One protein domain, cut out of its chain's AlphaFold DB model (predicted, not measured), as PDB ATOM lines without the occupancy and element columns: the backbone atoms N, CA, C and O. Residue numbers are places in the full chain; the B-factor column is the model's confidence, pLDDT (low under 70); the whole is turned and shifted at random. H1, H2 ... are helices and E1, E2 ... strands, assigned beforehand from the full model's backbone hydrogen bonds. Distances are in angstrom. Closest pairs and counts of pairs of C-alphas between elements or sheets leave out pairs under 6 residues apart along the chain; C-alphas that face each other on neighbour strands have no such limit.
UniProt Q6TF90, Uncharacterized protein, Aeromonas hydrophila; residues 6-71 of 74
ATOM      1  N   LEU A   6       9.855  14.336  -4.411       82.75
ATOM      2  CA  LEU A   6       9.332  12.985  -4.484       82.75
ATOM      3  C   LEU A   6      10.502  12.020  -4.693       82.75
ATOM      4  O   LEU A   6      11.027  11.870  -5.797       82.75
ATOM      5  N   LYS A   7      10.939  11.399  -3.598       85.75
ATOM      6  CA  LYS A   7      11.997  10.388  -3.580       85.75
ATOM      7  C   LYS A   7      11.425   9.075  -3.069       85.75
ATOM      8  O   LYS A   7      10.736   9.049  -2.053       85.75
ATOM      9  N   GLY A   8      11.717   7.984  -3.763       82.75
ATOM     10  CA  GLY A   8      11.173   6.679  -3.414       82.75
ATOM     11  C   GLY A   8      12.029   5.538  -3.933       82.75
ATOM     12  O   GLY A   8      12.734   5.661  -4.934       82.75
ATOM     13  N   LYS A   9      11.955   4.395  -3.248       80.94
ATOM     14  CA  LYS A   9      12.562   3.157  -3.732       80.94
ATOM     15  C   LYS A   9      11.647   2.555  -4.795       80.94
ATOM     16  O   LYS A   9      10.616   1.976  -4.469       80.94
ATOM     17  N   VAL A  10      12.030   2.698  -6.059       81.75
ATOM     18  CA  VAL A  10      11.276   2.151  -7.193       81.75
ATOM     19  C   VAL A  10      11.883   0.822  -7.612       81.75
ATOM     20  O   VAL A  10      13.085   0.732  -7.870       81.75
ATOM     21  N   MET A  11      11.052  -0.215  -7.676       83.12
ATOM     22  CA  MET A  11      11.430  -1.495  -8.272       83.12
ATOM     23  C   MET A  11      11.024  -1.501  -9.743       83.12
ATOM     24  O   MET A  11       9.941  -1.039 -10.090       83.12
ATOM     25  N   SER A  12      11.903  -2.013 -10.601       76.69
ATOM     26  CA  SER A  12      11.680  -2.107 -12.044       76.69
ATOM     27  C   SER A  12      11.863  -3.550 -12.500       76.69
ATOM     28  O   SER A  12      12.713  -4.277 -11.980       76.69
ATOM     29  N   THR A  13      11.062  -3.965 -13.473       81.88
ATOM     30  CA  THR A  13      11.173  -5.263 -14.139       81.88
ATOM     31  C   THR A  13      11.941  -5.107 -15.445       81.88
ATOM     32  O   THR A  13      11.652  -4.207 -16.234       81.88
ATOM     33  N   LYS A  14      12.874  -6.020 -15.730       72.44
ATOM     34  CA  LYS A  14      13.572  -6.075 -17.023       72.44
ATOM     35  C   LYS A  14      12.693  -6.765 -18.069       72.44
ATOM     36  O   LYS A  14      12.911  -7.924 -18.402       72.44
ATOM     37  N   MET A  15      11.673  -6.062 -18.547       79.81
ATOM     38  CA  MET A  15      10.885  -6.502 -19.697       79.81
ATOM     39  C   MET A  15      11.500  -5.964 -20.988       79.81
ATOM     40  O   MET A  15      11.907  -4.805 -21.049       79.81
ATOM     41  N   GLY A  16      11.554  -6.796 -22.027       76.00
ATOM     42  CA  GLY A  16      11.920  -6.343 -23.365       76.00
ATOM     43  C   GLY A  16      10.793  -5.494 -23.947       76.00
ATOM     44  O   GLY A  16       9.737  -6.025 -24.278       76.00
ATOM     45  N   CYS A  17      11.008  -4.185 -24.061       80.31
ATOM     46  CA  CYS A  17      10.159  -3.306 -24.857       80.31
ATOM     47  C   CYS A  17      10.898  -2.995 -26.161       80.31
ATOM     48  O   CYS A  17      12.026  -2.507 -26.123       80.31
ATOM     49  N   SER A  18      10.290  -3.315 -27.304       83.69
ATOM     50  CA  SER A  18      10.861  -3.022 -28.625       83.69
ATOM     51  C   SER A  18      10.839  -1.529 -28.959       83.69
ATOM     52  O   SER A  18      11.575  -1.097 -29.841       83.69
ATOM     53  N   ASP A  19      10.022  -0.743 -28.252       88.75
ATOM     54  CA  ASP A  19       9.956   0.704 -28.409       88.75
ATOM     55  C   ASP A  19      11.070   1.392 -27.583       88.75
ATOM     56  O   ASP A  19      11.048   1.355 -26.342       88.75
ATOM     57  N   PRO A  20      12.047   2.048 -28.240       85.81
ATOM     58  CA  PRO A  20      13.141   2.727 -27.549       85.81
ATOM     59  C   PRO A  20      12.663   3.920 -26.709       85.81
ATOM     60  O   PRO A  20      13.291   4.247 -25.700       85.81
ATOM     61  N   VAL A  21      11.543   4.555 -27.076       86.94
ATOM     62  CA  VAL A  21      10.963   5.682 -26.335       86.94
ATOM     63  C   VAL A  21      10.412   5.197 -25.000       86.94
ATOM     64  O   VAL A  21      10.709   5.789 -23.962       86.94
ATOM     65  N   ALA A  22       9.674   4.087 -25.001       86.06
ATOM     66  CA  ALA A  22       9.127   3.505 -23.776       86.06
ATOM     67  C   ALA A  22      10.239   3.055 -22.810       86.06
ATOM     68  O   ALA A  22      10.175   3.330 -21.608       86.06
ATOM     69  N   SER A  23      11.299   2.433 -23.340       87.00
ATOM     70  CA  SER A  23      12.482   2.045 -22.558       87.00
ATOM     71  C   SER A  23      13.184   3.254 -21.917       87.00
ATOM     72  O   SER A  23      13.521   3.243 -20.725       87.00
ATOM     73  N   ASN A  24      13.336   4.341 -22.678       88.44
ATOM     74  CA  ASN A  24      13.945   5.576 -22.191       88.44
ATOM     75  C   ASN A  24      13.087   6.281 -21.124       88.44
ATOM     76  O   ASN A  24      13.618   6.741 -20.109       88.44
ATOM     77  N   ILE A  25      11.760   6.325 -21.307       89.62
ATOM     78  CA  ILE A  25      10.823   6.876 -20.314       89.62
ATOM     79  C   ILE A  25      10.914   6.090 -19.002       89.62
ATOM     80  O   ILE A  25      11.041   6.699 -17.941       89.62
ATOM     81  N   SER A  26      10.903   4.754 -19.069       88.94
ATOM     82  CA  SER A  26      11.013   3.890 -17.885       88.94
ATOM     83  C   SER A  26      12.307   4.154 -17.107       88.94
ATOM     84  O   SER A  26      12.278   4.403 -15.898       88.94
ATOM     85  N   SER A  27      13.438   4.211 -17.816       88.56
ATOM     86  CA  SER A  27      14.753   4.487 -17.223       88.56
ATOM     87  C   SER A  27      14.828   5.888 -16.601       88.56
ATOM     88  O   SER A  27      15.330   6.060 -15.488       88.56
ATOM     89  N   THR A  28      14.275   6.894 -17.284       90.75
ATOM     90  CA  THR A  28      14.230   8.278 -16.789       90.75
ATOM     91  C   THR A  28      13.361   8.391 -15.540       90.75
ATOM     92  O   THR A  28      13.765   9.011 -14.558       90.75
ATOM     93  N   MET A  29      12.191   7.750 -15.538       89.81
ATOM     94  CA  MET A  29      11.276   7.748 -14.398       89.81
ATOM     95  C   MET A  29      11.908   7.079 -13.171       89.81
ATOM     96  O   MET A  29      11.836   7.618 -12.066       89.81
ATOM     97  N   GLN A  30      12.598   5.952 -13.367       89.81
ATOM     98  CA  GLN A  30      13.344   5.290 -12.298       89.81
ATOM     99  C   GLN A  30      14.439   6.200 -11.721       89.81
ATOM    100  O   GLN A  30      14.560   6.311 -10.500       89.81
ATOM    101  N   SER A  31      15.204   6.878 -12.582       89.75
ATOM    102  CA  SER A  31      16.264   7.802 -12.162       89.75
ATOM    103  C   SER A  31      15.720   8.989 -11.364       89.75
ATOM    104  O   SER A  31      16.253   9.319 -10.303       89.75
ATOM    105  N   LEU A  32      14.623   9.591 -11.828       91.44
ATOM    106  CA  LEU A  32      13.973  10.721 -11.167       91.44
ATOM    107  C   LEU A  32      13.507  10.361  -9.750       91.44
ATOM    108  O   LEU A  32      13.793  11.092  -8.804       91.44
ATOM    109  N   PHE A  33      12.859   9.210  -9.568       89.94
ATOM    110  CA  PHE A  33      12.405   8.789  -8.240       89.94
ATOM    111  C   PHE A  33      13.537   8.339  -7.311       89.94
ATOM    112  O   PHE A  33      13.456   8.572  -6.103       89.94
ATOM    113  N   ALA A  34      14.597   7.730  -7.850       89.81
ATOM    114  CA  ALA A  34      15.748   7.304  -7.056       89.81
ATOM    115  C   ALA A  34      16.556   8.498  -6.518       89.81
ATOM    116  O   ALA A  34      16.991   8.485  -5.363       89.81
ATOM    117  N   ASN A  35      16.726   9.540  -7.335       89.56
ATOM    118  CA  ASN A  35      17.546  10.708  -6.999       89.56
ATOM    119  C   ASN A  35      16.742  11.865  -6.392       89.56
ATOM    120  O   ASN A  35      17.324  12.794  -5.840       89.56
ATOM    121  N   GLY A  36      15.413  11.772  -6.410       88.62
ATOM    122  CA  GLY A  36      14.510  12.807  -5.928       88.62
ATOM    123  C   GLY A  36      14.060  13.706  -7.073       88.62
ATOM    124  O   GLY A  36      14.868  14.390  -7.704       88.62
ATOM    125  N   ALA A  37      12.757  13.698  -7.336       91.38
ATOM    126  CA  ALA A  37      12.134  14.498  -8.375       91.38
ATOM    127  C   ALA A  37      11.344  15.647  -7.753       91.38
ATOM    128  O   ALA A  37      10.504  15.441  -6.881       91.38
ATOM    129  N   GLU A  38      11.564  16.860  -8.237       91.00
ATOM    130  CA  GLU A  38      10.673  17.980  -7.977       91.00
ATOM    131  C   GLU A  38       9.428  17.816  -8.856       91.00
ATOM    132  O   GLU A  38       9.536  17.701 -10.082       91.00
ATOM    133  N   VAL A  39       8.250  17.795  -8.232       90.06
ATOM    134  CA  VAL A  39       6.968  17.728  -8.939       90.06
ATOM    135  C   VAL A  39       6.443  19.145  -9.123       90.06
ATOM    136  O   VAL A  39       6.110  19.819  -8.149       90.06
ATOM    137  N   VAL A  40       6.355  19.606 -10.367       89.69
ATOM    138  CA  VAL A  40       5.844  20.943 -10.693       89.69
ATOM    139  C   VAL A  40       4.734  20.861 -11.731       89.69
ATOM    140  O   VAL A  40       4.825  20.122 -12.708       89.69
ATOM    141  N   SER A  41       3.664  21.630 -11.531       88.31
ATOM    142  CA  SER A  41       2.639  21.818 -12.558       88.31
ATOM    143  C   SER A  41       3.076  22.940 -13.493       88.31
ATOM    144  O   SER A  41       3.393  24.039 -13.034       88.31
ATOM    145  N   VAL A  42       3.118  22.666 -14.796       88.06
ATOM    146  CA  VAL A  42       3.532  23.640 -15.813       88.06
ATOM    147  C   VAL A  42       2.572  23.624 -16.993       88.06
ATOM    148  O   VAL A  42       1.929  22.615 -17.282       88.06
ATOM    149  N   ASN A  43       2.493  24.746 -17.701       87.38
ATOM    150  CA  ASN A  43       1.854  24.793 -19.009       87.38
ATOM    151  C   ASN A  43       2.906  24.466 -20.072       87.38
ATOM    152  O   ASN A  43       3.912  25.168 -20.184       87.38
ATOM    153  N   PHE A  44       2.680  23.409 -20.844       81.69
ATOM    154  CA  PHE A  44       3.543  22.985 -21.939       81.69
ATOM    155  C   PHE A  44       2.707  22.857 -23.212       81.69
ATOM    156  O   PHE A  44       1.743  22.100 -23.233       81.69
ATOM    157  N   MET A  45       3.052  23.620 -24.255       80.88
ATOM    158  CA  MET A  45       2.328  23.634 -25.539       80.88
ATOM    159  C   MET A  45       0.806  23.837 -25.382       80.88
ATOM    160  O   MET A  45      -0.004  23.146 -25.985       80.88
ATOM    161  N   GLY A  46       0.397  24.753 -24.494       82.06
ATOM    162  CA  GLY A  46      -1.023  25.020 -24.219       82.06
ATOM    163  C   GLY A  46      -1.747  23.936 -23.404       82.06
ATOM    164  O   GLY A  46      -2.927  24.096 -23.092       82.06
ATOM    165  N   ALA A  47      -1.060  22.860 -23.008       83.25
ATOM    166  CA  ALA A  47      -1.575  21.821 -22.126       83.25
ATOM    167  C   ALA A  47      -1.062  22.014 -20.691       83.25
ATOM    168  O   ALA A  47       0.113  22.314 -20.475       83.25
ATOM    169  N   LYS A  48      -1.921  21.784 -19.691       86.94
ATOM    170  CA  LYS A  48      -1.468  21.627 -18.302       86.94
ATOM    171  C   LYS A  48      -0.840  20.248 -18.149       86.94
ATOM    172  O   LYS A  48      -1.506  19.241 -18.381       86.94
ATOM    173  N   VAL A  49       0.420  20.210 -17.736       90.88
ATOM    174  CA  VAL A  49       1.164  18.969 -17.515       90.88
ATOM    175  C   VAL A  49       1.781  18.947 -16.122       90.88
ATOM    176  O   VAL A  49       2.060  19.985 -15.515       90.88
ATOM    177  N   ILE A  50       2.005  17.739 -15.621       91.19
ATOM    178  CA  ILE A  50       2.838  17.488 -14.452       91.19
ATOM    179  C   ILE A  50       4.246  17.221 -14.968       91.19
ATOM    180  O   ILE A  50       4.459  16.330 -15.787       91.19
ATOM    181  N   MET A  51       5.212  18.000 -14.506       90.88
ATOM    182  CA  MET A  51       6.619  17.816 -14.821       90.88
ATOM    183  C   MET A  51       7.336  17.286 -13.582       90.88
ATOM    184  O   MET A  51       7.316  17.909 -12.522       90.88
ATOM    185  N   LEU A  52       7.980  16.137 -13.745       91.94
ATOM    186  CA  LEU A  52       8.955  15.588 -12.818       91.94
ATOM    187  C   LEU A  52      10.329  16.061 -13.282       91.94
ATOM    188  O   LEU A  52      10.720  15.767 -14.413       91.94
ATOM    189  N   ARG A  53      11.057  16.799 -12.447       91.81
ATOM    190  CA  ARG A  53      12.395  17.284 -12.810       91.81
ATOM    191  C   ARG A  53      13.414  17.047 -11.712       91.81
ATOM    192  O   ARG A  53      13.113  17.199 -10.533       91.81
ATOM    193  N   ASN A  54      14.641  16.760 -12.112       91.81
ATOM    194  CA  ASN A  54      15.808  16.839 -11.248       91.81
ATOM    195  C   ASN A  54      16.832  17.755 -11.932       91.81
ATOM    196  O   ASN A  54      17.401  17.408 -12.970       91.81
ATOM    197  N   LYS A  55      17.020  18.958 -11.370       86.00
ATOM    198  CA  LYS A  55      17.873  20.008 -11.954       86.00
ATOM    199  C   LYS A  55      19.354  19.632 -11.939       86.00
ATOM    200  O   LYS A  55      20.072  20.011 -12.857       86.00
ATOM    201  N   GLU A  56      19.793  18.884 -10.931       87.25
ATOM    202  CA  GLU A  56      21.189  18.464 -10.773       87.25
ATOM    203  C   GLU A  56      21.586  17.478 -11.876       87.25
ATOM    204  O   GLU A  56      22.667  17.578 -12.454       87.25
ATOM    205  N   MET A  57      20.669  16.578 -12.235       85.94
ATOM    206  CA  MET A  57      20.887  15.562 -13.268       85.94
ATOM    207  C   MET A  57      20.441  15.993 -14.669       85.94
ATOM    208  O   MET A  57      20.617  15.232 -15.620       85.94
ATOM    209  N   LYS A  58      19.848  17.186 -14.814       87.69
ATOM    210  CA  LYS A  58      19.238  17.677 -16.066       87.69
ATOM    211  C   LYS A  58      18.218  16.692 -16.659       87.69
ATOM    212  O   LYS A  58      18.129  16.533 -17.874       87.69
ATOM    213  N   GLN A  59      17.461  16.014 -15.796       89.44
ATOM    214  CA  GLN A  59      16.420  15.067 -16.198       89.44
ATOM    215  C   GLN A  59      15.040  15.685 -16.017       89.44
ATOM    216  O   GLN A  59      14.742  16.274 -14.975       89.44
ATOM    217  N   GLU A  60      14.190  15.509 -17.022       90.88
ATOM    218  CA  GLU A  60      12.819  16.005 -17.034       90.88
ATOM    219  C   GLU A  60      11.896  14.959 -17.658       90.88
ATOM    220  O   GLU A  60      12.197  14.403 -18.714       90.88
ATOM    221  N   LEU A  61      10.744  14.728 -17.038       91.12
ATOM    222  CA  LEU A  61       9.667  13.924 -17.595       91.12
ATOM    223  C   LEU A  61       8.357  14.696 -17.464       91.12
ATOM    224  O   LEU A  61       8.020  15.181 -16.387       91.12
ATOM    225  N   ARG A  62       7.621  14.823 -18.569       90.62
ATOM    226  CA  ARG A  62       6.353  15.558 -18.629       90.62
ATOM    227  C   ARG A  62       5.220  14.570 -18.858       90.62
ATOM    228  O   ARG A  62       5.268  13.780 -19.795       90.62
ATOM    229  N   LEU A  63       4.214  14.635 -17.999       89.44
ATOM    230  CA  LEU A  63       3.036  13.781 -18.003       89.44
ATOM    231  C   LEU A  63       1.812  14.674 -18.206       89.44
ATOM    232  O   LEU A  63       1.563  15.593 -17.426       89.44
ATOM    233  N   GLY A  64       1.057  14.428 -19.268       88.25
ATOM    234  CA  GLY A  64      -0.112  15.223 -19.621       88.25
ATOM    235  C   GLY A  64      -1.083  14.427 -20.474       88.25
ATOM    236  O   GLY A  64      -0.767  13.323 -20.914       88.25
ATOM    237  N   ASN A  65      -2.265  14.994 -20.709       85.06
ATOM    238  CA  ASN A  65      -3.251  14.367 -21.581       85.06
ATOM    239  C   ASN A  65      -2.680  14.255 -23.009       85.06
ATOM    240  O   ASN A  65      -2.320  15.264 -23.625       85.06
ATOM    241  N   SER A  66      -2.630  13.027 -23.530       80.19
ATOM    242  CA  SER A  66      -2.160  12.705 -24.879       80.19
ATOM    243  C   SER A  66      -2.877  13.512 -25.962       80.19
ATOM    244  O   SER A  66      -2.230  13.958 -26.903       80.19
ATOM    245  N   GLU A  67      -4.178  13.768 -25.822       79.31
ATOM    246  CA  GLU A  67      -4.971  14.555 -26.774       79.31
ATOM    247  C   GLU A  67      -4.538  16.020 -26.810       79.31
ATOM    248  O   GLU A  67      -4.537  16.642 -27.866       79.31
ATOM    249  N   GLN A  68      -4.147  16.586 -25.664       72.44
ATOM    250  CA  GLN A  68      -3.668  17.966 -25.592       72.44
ATOM    251  C   GLN A  68      -2.227  18.090 -26.094       72.44
ATOM    252  O   GLN A  68      -1.884  19.098 -26.700       72.44
ATOM    253  N   LEU A  69      -1.411  17.054 -25.887       69.56
ATOM    254  CA  LEU A  69      -0.023  16.985 -26.351       69.56
ATOM    255  C   LEU A  69       0.108  16.621 -27.840       69.56
ATOM    256  O   LEU A  69       1.143  16.887 -28.440       69.56
ATOM    257  N   SER A  70      -0.930  16.033 -28.445       67.12
ATOM    258  CA  SER A  70      -0.936  15.610 -29.857       67.12
ATOM    259  C   SER A  70      -1.559  16.637 -30.811       67.12
ATOM    260  O   SER A  70      -1.608  16.389 -32.016       67.12
ATOM    261  N   LYS A  71      -2.041  17.783 -30.307       57.66
ATOM    262  CA  LYS A  71      -2.727  18.812 -31.115       57.66
ATOM    263  C   LYS A  71      -1.848  19.500 -32.168       57.66
ATOM    264  O   LYS A  71      -2.399  20.122 -33.063       57.66
TER     265      LYS A  71
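AT A GLANCE: This is residues 6 to 71 of the 74 residues of an uncharacterized protein of Aeromonas hydrophila (UniProt Q6TF90). A long leading stretch, residues 6 to 19, turns into one long helix, H1, whose later part packs slantwise on one face of a strongly twisted three-strand sheet, forming two layers; a short helix, H2, only grazes the sheet. Residues 16 to 22 stick out. The 66 printed residues include named elements in the order H1, E1, E2, E3, H2, class mixed; the antiparallel sheet runs E1, E2, E3. It is only just compact, close to loose, with a radius of gyration of the C-alphas of 12.9 A and spans of 34 by 29 by 17 A.

HOW THE PARTS SIT: H1, residues 20 to 35, is on the sheet of E1, residues 37 to 44, E2, residues 47 to 54, and E3, residues 59 to 63. Its height over the sheet is 8.9 A, over E2 and E3, slantwise at 53 degrees to E2 on the local plane. Its closest C-alphas to E2 are Leu 32 and Asn 54, 6.4 A. The strands form a meander, each the antiparallel neighbour of the one before. Hairpin E1 and E2 has N 38 and O 53 at 2.8 A, within hydrogen-bond range; hairpin E2 and E3 has N 52 and O 61 at 2.8 A. E1 bends by 65 degrees at residue 41. H2, residues 66 to 69, only grazes the sheet and is apart from H1. Every O i to N i+4 pair in H1 is within hydrogen-bond range; H2 is too short for one.

IN THESE COORDINATES: H1 measures 22.5 A from C-alpha 20 at (13.141, 2.727, -27.549) to C-alpha 35; E1 18.2 A; E2 21.1 A; E3 13.6 A. H2 ends at C-alpha 69, (-0.023, 16.985, -26.351).

THE WHOLE: The farthest C-alphas, Lys 14 and Gly 46, are 35.1 A apart. The printed part has no cut; the four links between named elements are tight. Residues 69 to 71 have pLDDT under 70.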